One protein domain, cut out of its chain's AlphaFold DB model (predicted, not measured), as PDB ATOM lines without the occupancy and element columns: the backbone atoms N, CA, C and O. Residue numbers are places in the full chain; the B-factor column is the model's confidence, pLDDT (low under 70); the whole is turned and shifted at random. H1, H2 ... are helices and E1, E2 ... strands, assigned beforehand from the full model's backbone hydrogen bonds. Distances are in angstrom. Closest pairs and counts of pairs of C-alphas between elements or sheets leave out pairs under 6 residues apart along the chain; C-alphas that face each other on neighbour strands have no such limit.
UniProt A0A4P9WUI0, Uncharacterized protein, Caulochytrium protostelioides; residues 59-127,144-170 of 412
ATOM      1  N   ARG A  59     -20.727  -0.758   6.584       84.75
ATOM      2  CA  ARG A  59     -20.458  -1.830   7.558       84.75
ATOM      3  C   ARG A  59     -21.208  -3.126   7.242       84.75
ATOM      4  O   ARG A  59     -20.854  -4.178   7.759       84.75
ATOM      5  N   GLN A  60     -22.252  -3.042   6.416       83.69
ATOM      6  CA  GLN A  60     -23.038  -4.191   5.955       83.69
ATOM      7  C   GLN A  60     -22.488  -4.779   4.642       83.69
ATOM      8  O   GLN A  60     -22.902  -5.864   4.239       83.69
ATOM      9  N   ARG A  61     -21.550  -4.085   3.983       79.25
ATOM     10  CA  ARG A  61     -20.878  -4.537   2.760       79.25
ATOM     11  C   ARG A  61     -19.614  -5.324   3.111       79.25
ATOM     12  O   ARG A  61     -19.011  -5.097   4.155       79.25
ATOM     13  N   ASP A  62     -19.222  -6.248   2.233       69.69
ATOM     14  CA  ASP A  62     -17.934  -6.962   2.266       69.69
ATOM     15  C   ASP A  62     -17.514  -7.489   3.662       69.69
ATOM     16  O   ASP A  62     -16.365  -7.362   4.077       69.69
ATOM     17  N   ASN A  63     -18.461  -8.085   4.399       72.19
ATOM     18  CA  ASN A  63     -18.283  -8.603   5.768       72.19
ATOM     19  C   ASN A  63     -17.781  -7.561   6.795       72.19
ATOM     20  O   ASN A  63     -17.140  -7.924   7.780       72.19
ATOM     21  N   GLY A  64     -18.066  -6.275   6.578       77.50
ATOM     22  CA  GLY A  64     -17.595  -5.175   7.422       77.50
ATOM     23  C   GLY A  64     -16.162  -4.729   7.124       77.50
ATOM     24  O   GLY A  64     -15.549  -4.069   7.966       77.50
ATOM     25  N   ALA A  65     -15.608  -5.082   5.958       80.94
ATOM     26  CA  ALA A  65     -14.300  -4.598   5.531       80.94
ATOM     27  C   ALA A  65     -14.265  -3.053   5.464       80.94
ATOM     28  O   ALA A  65     -15.223  -2.431   4.994       80.94
ATOM     29  N   PRO A  66     -13.176  -2.411   5.925       85.06
ATOM     30  CA  PRO A  66     -13.052  -0.960   5.892       85.06
ATOM     31  C   PRO A  66     -12.935  -0.434   4.455       85.06
ATOM     32  O   PRO A  66     -12.369  -1.086   3.578       85.06
ATOM     33  N   PHE A  67     -13.458   0.771   4.227       84.81
ATOM     34  CA  PHE A  67     -13.365   1.468   2.945       84.81
ATOM     35  C   PHE A  67     -12.114   2.359   2.899       84.81
ATOM     36  O   PHE A  67     -11.999   3.304   3.680       84.81
ATOM     37  N   ASP A  68     -11.209   2.084   1.958       86.56
ATOM     38  CA  ASP A  68      -9.983   2.860   1.748       86.56
ATOM     39  C   ASP A  68     -10.213   4.038   0.783       86.56
ATOM     40  O   ASP A  68     -10.489   3.847  -0.404       86.56
ATOM     41  N   LEU A  69     -10.017   5.271   1.264       88.50
ATOM     42  CA  LEU A  69     -10.067   6.491   0.449       88.50
ATOM     43  C   LEU A  69      -8.654   7.010   0.131       88.50
ATOM     44  O   LEU A  69      -7.856   7.279   1.028       88.50
ATOM     45  N   ARG A  70      -8.349   7.214  -1.158       86.75
ATOM     46  CA  ARG A  70      -7.121   7.894  -1.611       86.75
ATOM     47  C   ARG A  70      -7.372   9.400  -1.726       86.75
ATOM     48  O   ARG A  70      -8.016   9.841  -2.672       86.75
ATOM     49  N   VAL A  71      -6.842  10.173  -0.783       86.81
ATOM     50  CA  VAL A  71      -6.905  11.646  -0.794       86.81
ATOM     51  C   VAL A  71      -5.975  12.221  -1.873       86.81
ATOM     52  O   VAL A  71      -4.886  11.694  -2.100       86.81
ATOM     53  N   GLY A  72      -6.391  13.303  -2.536       81.31
ATOM     54  CA  GLY A  72      -5.631  13.989  -3.585       81.31
ATOM     55  C   GLY A  72      -5.745  13.348  -4.971       81.31
ATOM     56  O   GLY A  72      -4.919  13.618  -5.842       81.31
ATOM     57  N   ARG A  73      -6.741  12.479  -5.188       78.06
ATOM     58  CA  ARG A  73      -6.960  11.748  -6.453       78.06
ATOM     59  C   ARG A  73      -8.238  12.145  -7.193       78.06
ATOM     60  O   ARG A  73      -8.566  11.485  -8.173       78.06
ATOM     61  N   GLN A  74      -8.915  13.211  -6.755       73.06
ATOM     62  CA  GLN A  74     -10.201  13.663  -7.300       73.06
ATOM     63  C   GLN A  74     -11.238  12.534  -7.255       73.06
ATOM     64  O   GLN A  74     -11.746  12.066  -8.275       73.06
ATOM     65  N   PHE A  75     -11.510  12.058  -6.040       79.62
ATOM     66  CA  PHE A  75     -12.494  11.020  -5.785       79.62
ATOM     67  C   PHE A  75     -13.867  11.385  -6.368       79.62
ATOM     68  O   PHE A  75     -14.257  12.552  -6.408       79.62
ATOM     69  N   ALA A  76     -14.627  10.363  -6.776       80.00
ATOM     70  CA  ALA A  76     -15.898  10.519  -7.487       80.00
ATOM     71  C   ALA A  76     -16.948  11.366  -6.744       80.00
ATOM     72  O   ALA A  76     -17.865  11.864  -7.386       80.00
ATOM     73  N   VAL A  77     -16.813  11.525  -5.422       88.44
ATOM     74  CA  VAL A  77     -17.609  12.432  -4.584       88.44
ATOM     75  C   VAL A  77     -16.649  13.379  -3.850       88.44
ATOM     76  O   VAL A  77     -16.132  13.005  -2.792       88.44
ATOM     77  N   PRO A  78     -16.388  14.597  -4.364       86.38
ATOM     78  CA  PRO A  78     -15.366  15.492  -3.811       86.38
ATOM     79  C   PRO A  78     -15.565  15.829  -2.328       86.38
ATOM     80  O   PRO A  78     -14.590  15.923  -1.583       86.38
ATOM     81  N   ALA A  79     -16.819  15.931  -1.870       90.31
ATOM     82  CA  ALA A  79     -17.131  16.195  -0.466       90.31
ATOM     83  C   ALA A  79     -16.539  15.159   0.504       90.31
ATOM     84  O   ALA A  79     -16.183  15.525   1.622       90.31
ATOM     85  N   LEU A  80     -16.407  13.887   0.103       90.88
ATOM     86  CA  LEU A  80     -15.877  12.845   0.988       90.88
ATOM     87  C   LEU A  80     -14.386  13.040   1.290       90.88
ATOM     88  O   LEU A  80     -13.976  12.772   2.417       90.88
ATOM     89  N   GLU A  81     -13.589  13.571   0.353       91.25
ATOM     90  CA  GLU A  81     -12.196  13.935   0.648       91.25
ATOM     91  C   GLU A  81     -12.132  15.066   1.685       91.25
ATOM     92  O   GLU A  81     -11.425  14.937   2.682       91.25
ATOM     93  N   THR A  82     -12.919  16.133   1.505       91.06
ATOM     94  CA  THR A  82     -12.966  17.269   2.443       91.06
ATOM     95  C   THR A  82     -13.459  16.854   3.832       91.06
ATOM     96  O   THR A  82     -12.885  17.269   4.837       91.06
ATOM     97  N   CYS A  83     -14.481  15.993   3.911       92.50
ATOM     98  CA  CYS A  83     -14.976  15.468   5.183       92.50
ATOM     99  C   CYS A  83     -13.892  14.644   5.894       92.50
ATOM    100  O   CYS A  83     -13.600  14.898   7.061       92.50
ATOM    101  N   VAL A  84     -13.241  13.705   5.197       92.19
ATOM    102  CA  VAL A  84     -12.204  12.844   5.791       92.19
ATOM    103  C   VAL A  84     -10.962  13.635   6.217       92.19
ATOM    104  O   VAL A  84     -10.397  13.333   7.264       92.19
ATOM    105  N   GLN A  85     -10.573  14.684   5.484       92.06
ATOM    106  CA  GLN A  85      -9.475  15.583   5.875       92.06
ATOM    107  C   GLN A  85      -9.727  16.337   7.193       92.06
ATOM    108  O   GLN A  85      -8.767  16.760   7.834       92.06
ATOM    109  N   SER A  86     -10.989  16.512   7.604       93.44
ATOM    110  CA  SER A  86     -11.343  17.190   8.861       93.44
ATOM    111  C   SER A  86     -11.321  16.281  10.101       93.44
ATOM    112  O   SER A  86     -11.359  16.791  11.219       93.44
ATOM    113  N   LEU A  87     -11.239  14.957   9.915       94.56
ATOM    114  CA  LEU A  87     -11.351  13.953  10.978       94.56
ATOM    115  C   LEU A  87      -9.998  13.534  11.567       94.56
ATOM    116  O   LEU A  87      -8.964  13.517  10.896       94.56
ATOM    117  N   ARG A  88     -10.031  13.075  12.819       93.94
ATOM    118  CA  ARG A  88      -8.924  12.384  13.498       93.94
ATOM    119  C   ARG A  88      -9.126  10.857  13.487       93.94
ATOM    120  O   ARG A  88     -10.260  10.389  13.418       93.94
ATOM    121  N   PRO A  89      -8.058  10.041  13.584       94.06
ATOM    122  CA  PRO A  89      -8.197   8.595  13.759       94.06
ATOM    123  C   PRO A  89      -9.040   8.244  14.995       94.06
ATOM    124  O   PRO A  89      -8.828   8.796  16.073       94.06
ATOM    125  N   GLY A  90      -9.991   7.326  14.831       92.38
ATOM    126  CA  GLY A  90     -10.994   6.947  15.830       92.38
ATOM    127  C   GLY A  90     -12.224   7.865  15.897       92.38
ATOM    128  O   GLY A  90     -13.185   7.530  16.588       92.38
ATOM    129  N   GLU A  91     -12.234   9.000  15.192       94.81
ATOM    130  CA  GLU A  91     -13.344   9.955  15.226       94.81
ATOM    131  C   GLU A  91     -14.536   9.489  14.378       94.81
ATOM    132  O   GLU A  91     -14.375   8.920  13.294       94.81
ATOM    133  N   ARG A  92     -15.748   9.776  14.871       95.00
ATOM    134  CA  ARG A  92     -17.008   9.610  14.141       95.00
ATOM    135  C   ARG A  92     -17.745  10.941  14.064       95.00
ATOM    136  O   ARG A  92     -18.157  11.458  15.101       95.00
ATOM    137  N   ALA A  93     -17.994  11.437  12.855       95.44
ATOM    138  CA  ALA A  93     -18.773  12.656  12.641       95.44
ATOM    139  C   ALA A  93     -19.855  12.476  11.570       95.44
ATOM    140  O   ALA A  93     -19.780  11.595  10.711       95.44
ATOM    141  N   ARG A  94     -20.873  13.341  11.637       95.06
ATOM    142  CA  ARG A  94     -21.965  13.411  10.662       95.06
ATOM    143  C   ARG A  94     -21.886  14.716   9.879       95.06
ATOM    144  O   ARG A  94     -21.924  15.789  10.474       95.06
ATOM    145  N   PHE A  95     -21.815  14.607   8.558       94.81
ATOM    146  CA  PHE A  95     -21.685  15.724   7.627       94.81
ATOM    147  C   PHE A  95     -22.953  15.853   6.784       94.81
ATOM    148  O   PHE A  95     -23.362  14.887   6.143       94.81
ATOM    149  N   LEU A  96     -23.553  17.044   6.756       93.88
ATOM    150  CA  LEU A  96     -24.627  17.382   5.823       93.88
ATOM    151  C   LEU A  96     -24.007  17.994   4.561       93.88
ATOM    152  O   LEU A  96     -23.383  19.051   4.626       93.88
ATOM    153  N   VAL A  97     -24.182  17.332   3.423       92.75
ATOM    154  CA  VAL A  97     -23.604  17.718   2.134       92.75
ATOM    155  C   VAL A  97     -24.723  18.107   1.175       92.75
ATOM    156  O   VAL A  97     -25.639  17.333   0.906       92.75
ATOM    157  N   MET A  98     -24.647  19.328   0.647       92.62
ATOM    158  CA  MET A  98     -25.622  19.846  -0.314       92.62
ATOM    159  C   MET A  98     -25.428  19.213  -1.707       92.62
ATOM    160  O   MET A  98     -24.289  18.892  -2.061       92.62
ATOM    161  N   PRO A  99     -26.493  19.099  -2.533       89.19
ATOM    162  CA  PRO A  99     -26.452  18.452  -3.849       89.19
ATOM    163  C   PRO A  99     -25.231  18.756  -4.745       89.19
ATOM    164  O   PRO A  99     -24.618  17.797  -5.212       89.19
ATOM    165  N   PRO A 100     -24.780  20.019  -4.948       88.38
ATOM    166  CA  PRO A 100     -23.625  20.296  -5.815       88.38
ATOM    167  C   PRO A 100     -22.307  19.674  -5.322       88.38
ATOM    168  O   PRO A 100     -21.415  19.419  -6.125       88.38
ATOM    169  N   HIS A 101     -22.177  19.399  -4.022       87.31
ATOM    170  CA  HIS A 101     -20.992  18.767  -3.432       87.31
ATOM    171  C   HIS A 101     -21.131  17.238  -3.304       87.31
ATOM    172  O   HIS A 101     -20.123  16.537  -3.212       87.31
ATOM    173  N   ALA A 102     -22.362  16.714  -3.344       86.62
ATOM    174  CA  ALA A 102     -22.672  15.281  -3.395       86.62
ATOM    175  C   ALA A 102     -22.655  14.703  -4.830       86.62
ATOM    176  O   ALA A 102     -22.937  13.516  -5.026       86.62
ATOM    177  N   ALA A 103     -22.316  15.523  -5.832       85.19
ATOM    178  CA  ALA A 103     -22.181  15.109  -7.224       85.19
ATOM    179  C   ALA A 103     -21.313  13.842  -7.356       85.19
ATOM    180  O   ALA A 103     -20.263  13.721  -6.729       85.19
ATOM    181  N   GLY A 104     -21.786  12.886  -8.163       86.12
ATOM    182  CA  GLY A 104     -21.136  11.589  -8.377       86.12
ATOM    183  C   GLY A 104     -21.521  10.473  -7.395       86.12
ATOM    184  O   GLY A 104     -21.216   9.312  -7.677       86.12
ATOM    185  N   LEU A 105     -22.265  10.757  -6.314       88.94
ATOM    186  CA  LEU A 105     -22.687   9.731  -5.343       88.94
ATOM    187  C   LEU A 105     -23.517   8.610  -5.986       88.94
ATOM    188  O   LEU A 105     -23.292   7.440  -5.692       88.94
ATOM    189  N   VAL A 106     -24.419   8.949  -6.911       88.56
ATOM    190  CA  VAL A 106     -25.224   7.979  -7.682       88.56
ATOM    191  C   VAL A 106     -24.343   6.987  -8.443       88.56
ATOM    192  O   VAL A 106     -24.604   5.784  -8.438       88.56
ATOM    193  N   ARG A 107     -23.259   7.480  -9.053       86.19
ATOM    194  CA  ARG A 107     -22.296   6.662  -9.799       86.19
ATOM    195  C   ARG A 107     -21.513   5.741  -8.866       86.19
ATOM    196  O   ARG A 107     -21.355   4.564  -9.176       86.19
ATOM    197  N   LEU A 108     -21.055   6.266  -7.728       86.81
ATOM    198  CA  LEU A 108     -20.354   5.487  -6.706       86.81
ATOM    199  C   LEU A 108     -21.245   4.366  -6.150       86.81
ATOM    200  O   LEU A 108     -20.834   3.210  -6.133       86.81
ATOM    201  N   GLU A 109     -22.481   4.679  -5.759       88.44
ATOM    202  CA  GLU A 109     -23.434   3.691  -5.245       88.44
ATOM    203  C   GLU A 109     -23.819   2.635  -6.289       88.44
ATOM    204  O   GLU A 109     -23.897   1.452  -5.953       88.44
ATOM    205  N   GLY A 110     -23.997   3.024  -7.555       87.31
ATOM    206  CA  GLY A 110     -24.218   2.083  -8.655       87.31
ATOM    207  C   GLY A 110     -23.064   1.088  -8.818       87.31
ATOM    208  O   GLY A 110     -23.297  -0.122  -8.845       87.31
ATOM    209  N   LEU A 111     -21.819   1.584  -8.834       84.75
ATOM    210  CA  LEU A 111     -20.613   0.750  -8.910       84.75
ATOM    211  C   LEU A 111     -20.494  -0.198  -7.707       84.75
ATOM    212  O   LEU A 111     -20.294  -1.396  -7.897       84.75
ATOM    213  N   LEU A 112     -20.681   0.301  -6.479       85.75
ATOM    214  CA  LEU A 112     -20.608  -0.518  -5.262       85.75
ATOM    215  C   LEU A 112     -21.671  -1.632  -5.240       85.75
ATOM    216  O   LEU A 112     -21.401  -2.731  -4.757       85.75
ATOM    217  N   ARG A 113     -22.876  -1.376  -5.766       87.81
ATOM    218  CA  ARG A 113     -23.957  -2.376  -5.872       87.81
ATOM    219  C   ARG A 113     -23.672  -3.434  -6.942       87.81
ATOM    220  O   ARG A 113     -23.937  -4.615  -6.711       87.81
ATOM    221  N   ASP A 114     -23.115  -3.042  -8.087       84.81
ATOM    222  CA  ASP A 114     -22.738  -3.987  -9.145       84.81
ATOM    223  C   ASP A 114     -21.492  -4.820  -8.778       84.81
ATOM    224  O   ASP A 114     -21.456  -6.015  -9.082       84.81
ATOM    225  N   GLU A 115     -20.516  -4.269  -8.043       82.62
ATOM    226  CA  GLU A 115     -19.420  -5.064  -7.465       82.62
ATOM    227  C   GLU A 115     -19.926  -6.110  -6.469       82.62
ATOM    228  O   GLU A 115     -19.527  -7.275  -6.533       82.62
ATOM    229  N   GLU A 116     -20.820  -5.717  -5.561       83.12
ATOM    230  CA  GLU A 116     -21.376  -6.610  -4.545       83.12
ATOM    231  C   GLU A 116     -22.186  -7.752  -5.188       83.12
ATOM    232  O   GLU A 116     -22.055  -8.917  -4.797       83.12
ATOM    233  N   ARG A 117     -22.960  -7.453  -6.244       82.56
ATOM    234  CA  ARG A 117     -23.596  -8.463  -7.108       82.56
ATOM    235  C   ARG A 117     -22.554  -9.402  -7.720       82.56
ATOM    236  O   ARG A 117     -22.666 -10.614  -7.559       82.56
ATOM    237  N   ALA A 118     -21.508  -8.863  -8.347       80.19
ATOM    238  CA  ALA A 118     -20.457  -9.668  -8.968       80.19
ATOM    239  C   ALA A 118     -19.689 -10.542  -7.953       80.19
ATOM    240  O   ALA A 118     -19.246 -11.639  -8.300       80.19
ATOM    241  N   ARG A 119     -19.533 -10.107  -6.692       78.62
ATOM    242  CA  ARG A 119     -19.008 -10.950  -5.600       78.62
ATOM    243  C   ARG A 119     -19.982 -12.078  -5.246       78.62
ATOM    244  O   ARG A 119     -19.547 -13.228  -5.184       78.62
ATOM    245  N   ARG A 120     -21.280 -11.787  -5.084       81.69
ATOM    246  CA  ARG A 120     -22.321 -12.805  -4.817       81.69
ATOM    247  C   ARG A 120     -22.411 -13.855  -5.927       81.69
ATOM    248  O   ARG A 120     -22.502 -15.040  -5.623       81.69
ATOM    249  N   ASP A 121     -22.341 -13.449  -7.193       79.69
ATOM    250  CA  ASP A 121     -22.422 -14.378  -8.326       79.69
ATOM    251  C   ASP A 121     -21.190 -15.288  -8.418       79.69
ATOM    252  O   ASP A 121     -21.347 -16.501  -8.571       79.69
ATOM    253  N   ARG A 122     -19.981 -14.744  -8.203       77.00
ATOM    254  CA  ARG A 122     -18.746 -15.544  -8.077       77.00
ATOM    255  C   ARG A 122     -18.818 -16.534  -6.911       77.00
ATOM    256  O   ARG A 122     -18.453 -17.692  -7.086       77.00
ATOM    257  N   ALA A 123     -19.298 -16.100  -5.743       79.69
ATOM    258  CA  ALA A 123     -19.459 -16.963  -4.570       79.69
ATOM    259  C   ALA A 123     -20.500 -18.076  -4.798       79.69
ATOM    260  O   ALA A 123     -20.330 -19.188  -4.313       79.69
ATOM    261  N   ALA A 124     -21.541 -17.798  -5.589       82.75
ATOM    262  CA  ALA A 124     -22.546 -18.772  -6.012       82.75
ATOM    263  C   ALA A 124     -22.098 -19.665  -7.192       82.75
ATOM    264  O   ALA A 124     -22.913 -20.424  -7.713       82.75
ATOM    265  N   GLY A 125     -20.847 -19.554  -7.659       75.06
ATOM    266  CA  GLY A 125     -20.331 -20.319  -8.800       75.06
ATOM    267  C   GLY A 125     -21.011 -20.006 -10.139       75.06
ATOM    268  O   GLY A 125     -20.837 -20.752 -11.102       75.06
ATOM    269  N   ARG A 126     -21.790 -18.920 -10.225       72.31
ATOM    270  CA  ARG A 126     -22.446 -18.506 -11.468       72.31
ATOM    271  C   ARG A 126     -21.410 -17.865 -12.398       72.31
ATOM    272  O   ARG A 126     -20.603 -17.058 -11.927       72.31
ATOM    273  N   PRO A 127     -21.415 -18.178 -13.709       54.94
ATOM    274  CA  PRO A 127     -20.563 -17.484 -14.661       54.94
ATOM    275  C   PRO A 127     -20.982 -16.014 -14.683       54.94
ATOM    276  O   PRO A 127     -22.075 -15.676 -15.136       54.94
ATOM    277  N   HIS A 144     -22.350   0.100 -20.198       65.06
ATOM    278  CA  HIS A 144     -22.409  -0.395 -18.820       65.06
ATOM    279  C   HIS A 144     -22.879   0.697 -17.850       65.06
ATOM    280  O   HIS A 144     -23.722   0.441 -17.001       65.06
ATOM    281  N   GLN A 145     -22.409   1.939 -18.022       66.12
ATOM    282  CA  GLN A 145     -22.858   3.067 -17.193       66.12
ATOM    283  C   GLN A 145     -24.365   3.324 -17.355       66.12
ATOM    284  O   GLN A 145     -25.058   3.564 -16.366       66.12
ATOM    285  N   HIS A 146     -24.884   3.218 -18.583       70.81
ATOM    286  CA  HIS A 146     -26.315   3.340 -18.866       70.81
ATOM    287  C   HIS A 146     -27.130   2.170 -18.279       70.81
ATOM    288  O   HIS A 146     -28.201   2.382 -17.715       70.81
ATOM    289  N   GLU A 147     -26.615   0.940 -18.356       75.56
ATOM    290  CA  GLU A 147     -27.239  -0.252 -17.768       75.56
ATOM    291  C   GLU A 147     -27.314  -0.170 -16.231       75.56
ATOM    292  O   GLU A 147     -28.373  -0.411 -15.647       75.56
ATOM    293  N   THR A 148     -26.224   0.233 -15.567       73.25
ATOM    294  CA  THR A 148     -26.174   0.476 -14.115       73.25
ATOM    295  C   THR A 148     -27.147   1.585 -13.701       73.25
ATOM    296  O   THR A 148     -27.872   1.425 -12.718       73.25
ATOM    297  N   ALA A 149     -27.225   2.686 -14.462       73.88
ATOM    298  CA  ALA A 149     -28.165   3.777 -14.196       73.88
ATOM    299  C   ALA A 149     -29.633   3.331 -14.334       73.88
ATOM    300  O   ALA A 149     -30.445   3.621 -13.458       73.88
ATOM    301  N   ALA A 150     -29.965   2.564 -15.378       80.44
ATOM    302  CA  ALA A 150     -31.301   1.997 -15.562       80.44
ATOM    303  C   ALA A 150     -31.670   1.001 -14.443       80.44
ATOM    304  O   ALA A 150     -32.784   1.029 -13.922       80.44
ATOM    305  N   ARG A 151     -30.722   0.153 -14.022       83.38
ATOM    306  CA  ARG A 151     -30.910  -0.832 -12.941       83.38
ATOM    307  C   ARG A 151     -31.152  -0.186 -11.574       83.38
ATOM    308  O   ARG A 151     -31.879  -0.754 -10.759       83.38
ATOM    309  N   TYR A 152     -30.547   0.971 -11.309       85.44
ATOM    310  CA  TYR A 152     -30.633   1.667 -10.023       85.44
ATOM    311  C   TYR A 152     -31.278   3.054 -10.144       85.44
ATOM    312  O   TYR A 152     -30.866   3.988  -9.461       85.44
ATOM    313  N   GLN A 153     -32.326   3.182 -10.967       82.25
ATOM    314  CA  GLN A 153     -33.037   4.444 -11.219       82.25
ATOM    315  C   GLN A 153     -33.488   5.173  -9.934       82.25
ATOM    316  O   GLN A 153     -33.500   6.403  -9.889       82.25
ATOM    317  N   SER A 154     -33.788   4.437  -8.856       84.25
ATOM    318  CA  SER A 154     -34.130   5.001  -7.540       84.25
ATOM    319  C   SER A 154     -33.016   5.836  -6.894       84.25
ATOM    320  O   SER A 154     -33.309   6.664  -6.033       84.25
ATOM    321  N   LEU A 155     -31.756   5.671  -7.312       86.44
ATOM    322  CA  LEU A 155     -30.642   6.509  -6.866       86.44
ATOM    323  C   LEU A 155     -30.677   7.918  -7.472       86.44
ATOM    324  O   LEU A 155     -30.097   8.817  -6.874       86.44
ATOM    325  N   GLY A 156     -31.370   8.151  -8.594       83.38
ATOM    326  CA  GLY A 156     -31.428   9.472  -9.242       83.38
ATOM    327  C   GLY A 156     -31.987  10.583  -8.341       83.38
ATOM    328  O   GLY A 156     -31.621  11.744  -8.482       83.38
ATOM    329  N   VAL A 157     -32.795  10.223  -7.336       86.19
ATOM    330  CA  VAL A 157     -33.297  11.147  -6.301       86.19
ATOM    331  C   VAL A 157     -32.150  11.827  -5.530       86.19
ATOM    332  O   VAL A 157     -32.272  12.977  -5.113       86.19
ATOM    333  N   LEU A 158     -31.003  11.155  -5.382       85.19
ATOM    334  CA  LEU A 158     -29.840  11.672  -4.652       85.19
ATOM    335  C   LEU A 158     -29.139  12.839  -5.361       85.19
ATOM    336  O   LEU A 158     -28.391  13.561  -4.713       85.19
ATOM    337  N   GLU A 159     -29.374  13.057  -6.660       83.62
ATOM    338  CA  GLU A 159     -28.783  14.193  -7.385       83.62
ATOM    339  C   GLU A 159     -29.400  15.539  -6.976       83.62
ATOM    340  O   GLU A 159     -28.798  16.587  -7.197       83.62
ATOM    341  N   GLN A 160     -30.593  15.520  -6.370       86.25
ATOM    342  CA  GLN A 160     -31.366  16.715  -6.015       86.25
ATOM    343  C   GLN A 160     -31.583  16.872  -4.500       86.25
ATOM    344  O   GLN A 160     -32.031  17.925  -4.045       86.25
ATOM    345  N   CYS A 161     -31.254  15.855  -3.697       87.75
ATOM    346  CA  CYS A 161     -31.452  15.861  -2.248       87.75
ATOM    347  C   CYS A 161     -30.142  16.111  -1.475       87.75
ATOM    348  O   CYS A 161     -29.108  15.554  -1.839       87.75
ATOM    349  N   PRO A 162     -30.160  16.891  -0.375       91.25
ATOM    350  CA  PRO A 162     -29.051  16.922   0.576       91.25
ATOM    351  C   PRO A 162     -28.785  15.530   1.160       91.25
ATOM    352  O   PRO A 162     -29.721  14.792   1.472       91.25
ATOM    353  N   VAL A 163     -27.511  15.184   1.333       92.38
ATOM    354  CA  VAL A 163     -27.063  13.867   1.803       92.38
ATOM    355  C   VAL A 163     -26.392  14.004   3.167       92.38
ATOM    356  O   VAL A 163     -25.551  14.877   3.365       92.38
ATOM    357  N   GLU A 164     -26.735  13.125   4.106       93.38
ATOM    358  CA  GLU A 164     -26.035  13.001   5.388       93.38
ATOM    359  C   GLU A 164     -25.042  11.831   5.329       93.38
ATOM    360  O   GLU A 164     -25.450  10.679   5.171       93.38
ATOM    361  N   PHE A 165     -23.746  12.108   5.479       93.62
ATOM    362  CA  PHE A 165     -22.708  11.084   5.629       93.62
ATOM    363  C   PHE A 165     -22.356  10.899   7.107       93.62
ATOM    364  O   PHE A 165     -22.010  11.866   7.779       93.62
ATOM    365  N   ASP A 166     -22.396   9.663   7.603       94.44
ATOM    366  CA  ASP A 166     -21.916   9.276   8.936       94.44
ATOM    367  C   ASP A 166     -20.592   8.517   8.762       94.44
ATOM    368  O   ASP A 166     -20.579   7.378   8.291       94.44
ATOM    369  N   ILE A 167     -19.473   9.189   9.040       94.31
ATOM    370  CA  ILE A 167     -18.123   8.721   8.701       94.31
ATOM    371  C   ILE A 167     -17.366   8.397   9.986       94.31
ATOM    372  O   ILE A 167     -17.303   9.226  10.891       94.31
ATOM    373  N   VAL A 168     -16.752   7.212  10.031       94.44
ATOM    374  CA  VAL A 168     -15.792   6.802  11.065       94.44
ATOM    375  C   VAL A 168     -14.415   6.691  10.419       94.44
ATOM    376  O   VAL A 168     -14.223   5.848   9.542       94.44
ATOM    377  N   LEU A 169     -13.451   7.510  10.840       93.75
ATOM    378  CA  LEU A 169     -12.078   7.415  10.342       93.75
ATOM    379  C   LEU A 169     -11.293   6.400  11.178       93.75
ATOM    380  O   LEU A 169     -10.968   6.661  12.331       93.75
ATOM    381  N   LEU A 170     -10.982   5.235  10.610       92.44
ATOM    382  CA  LEU A 170     -10.330   4.146  11.350       92.44
ATOM    383  C   LEU A 170      -8.814   4.346  11.478       92.44
ATOM    384  O   LEU A 170      -8.287   4.427  12.584       92.44
TER     385      LEU A 170
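What this domain is: This is residues 59 to 127 and 144 to 170 of the 412 residues of an uncharacterized protein of Caulochytrium protostelioides (UniProt A0A4P9WUI0). A two-stranded ribbon of E1 and E2, with the short helix H1 over one face, makes one end, and the long helix H2 runs away from it as an arm. The short helices H3 and H4 pack on part of H2, while residues 120 to 125, of which 120 to 123 belong to H2, stick out. The 96 printed residues hold four named helices and two named strands, in the order H1 E1 H2 H3 H4 E2, with an antiparallel sheet E1 - E2, and the class is mixed, helices and strands. The whole is only just compact, close to loose, with a radius of gyration of the C-alphas of 14.9 A and spans of 43 by 30 by 23 A.

Where its parts are: E1 is residues 92 to 97, 15.9 A long, and E2 is residues 163 to 168, 16.2 A, ending at C-alpha 168 (-15.792, 6.802, 11.065). H1 is residues 78 to 85, beginning at C-alpha 78 (-15.366, 15.492, -3.811). H2, residues 105 to 123, is 26.9 A long. H3 is residues 144 to 151 and H4 residues 153 to 159.

How they stand to each other: E1 and E2 are antiparallel at 160 degrees, with N 95 and O 165 2.9 A apart, within hydrogen-bond range. The closest C-alphas of H1 and E1, Ala 79 and Val 97, are 7.1 A apart. H2 touches H4 with residues 105 to 109 alone, closest at the C-alphas of Val 106 and Leu 155, 5.7 A, opposite ways at a steep tilt of 36 degrees, only just past shallow. H2 touches H3 with residues 107 to 114 alone, closest at the C-alphas of Gly 110 and Thr 148, 6.0 A, about perpendicular at 89 degrees. H3 and H4 meet only through their link. H1 and H2 are apart. Every O i to N i+4 pair is within hydrogen-bond range in H2 and H3, against 3 of 4 in H1 and 0 of 3 in H4, where 3 of 4 O i to N i+3 pairs are.

The domain as a whole: The C-alphas farthest apart, Ser 86 and Pro 127, are 42.9 A apart. Residues 128 to 143 are not printed, and C-alphas 127 and 144 are 17.7 A apart across the cut. Of the links that are printed whole, none is long; residues 59 to 77 hold no named element. Mean pLDDT of the printed part is 85.2, with residues 62, 127 and 144 to 145 under 70.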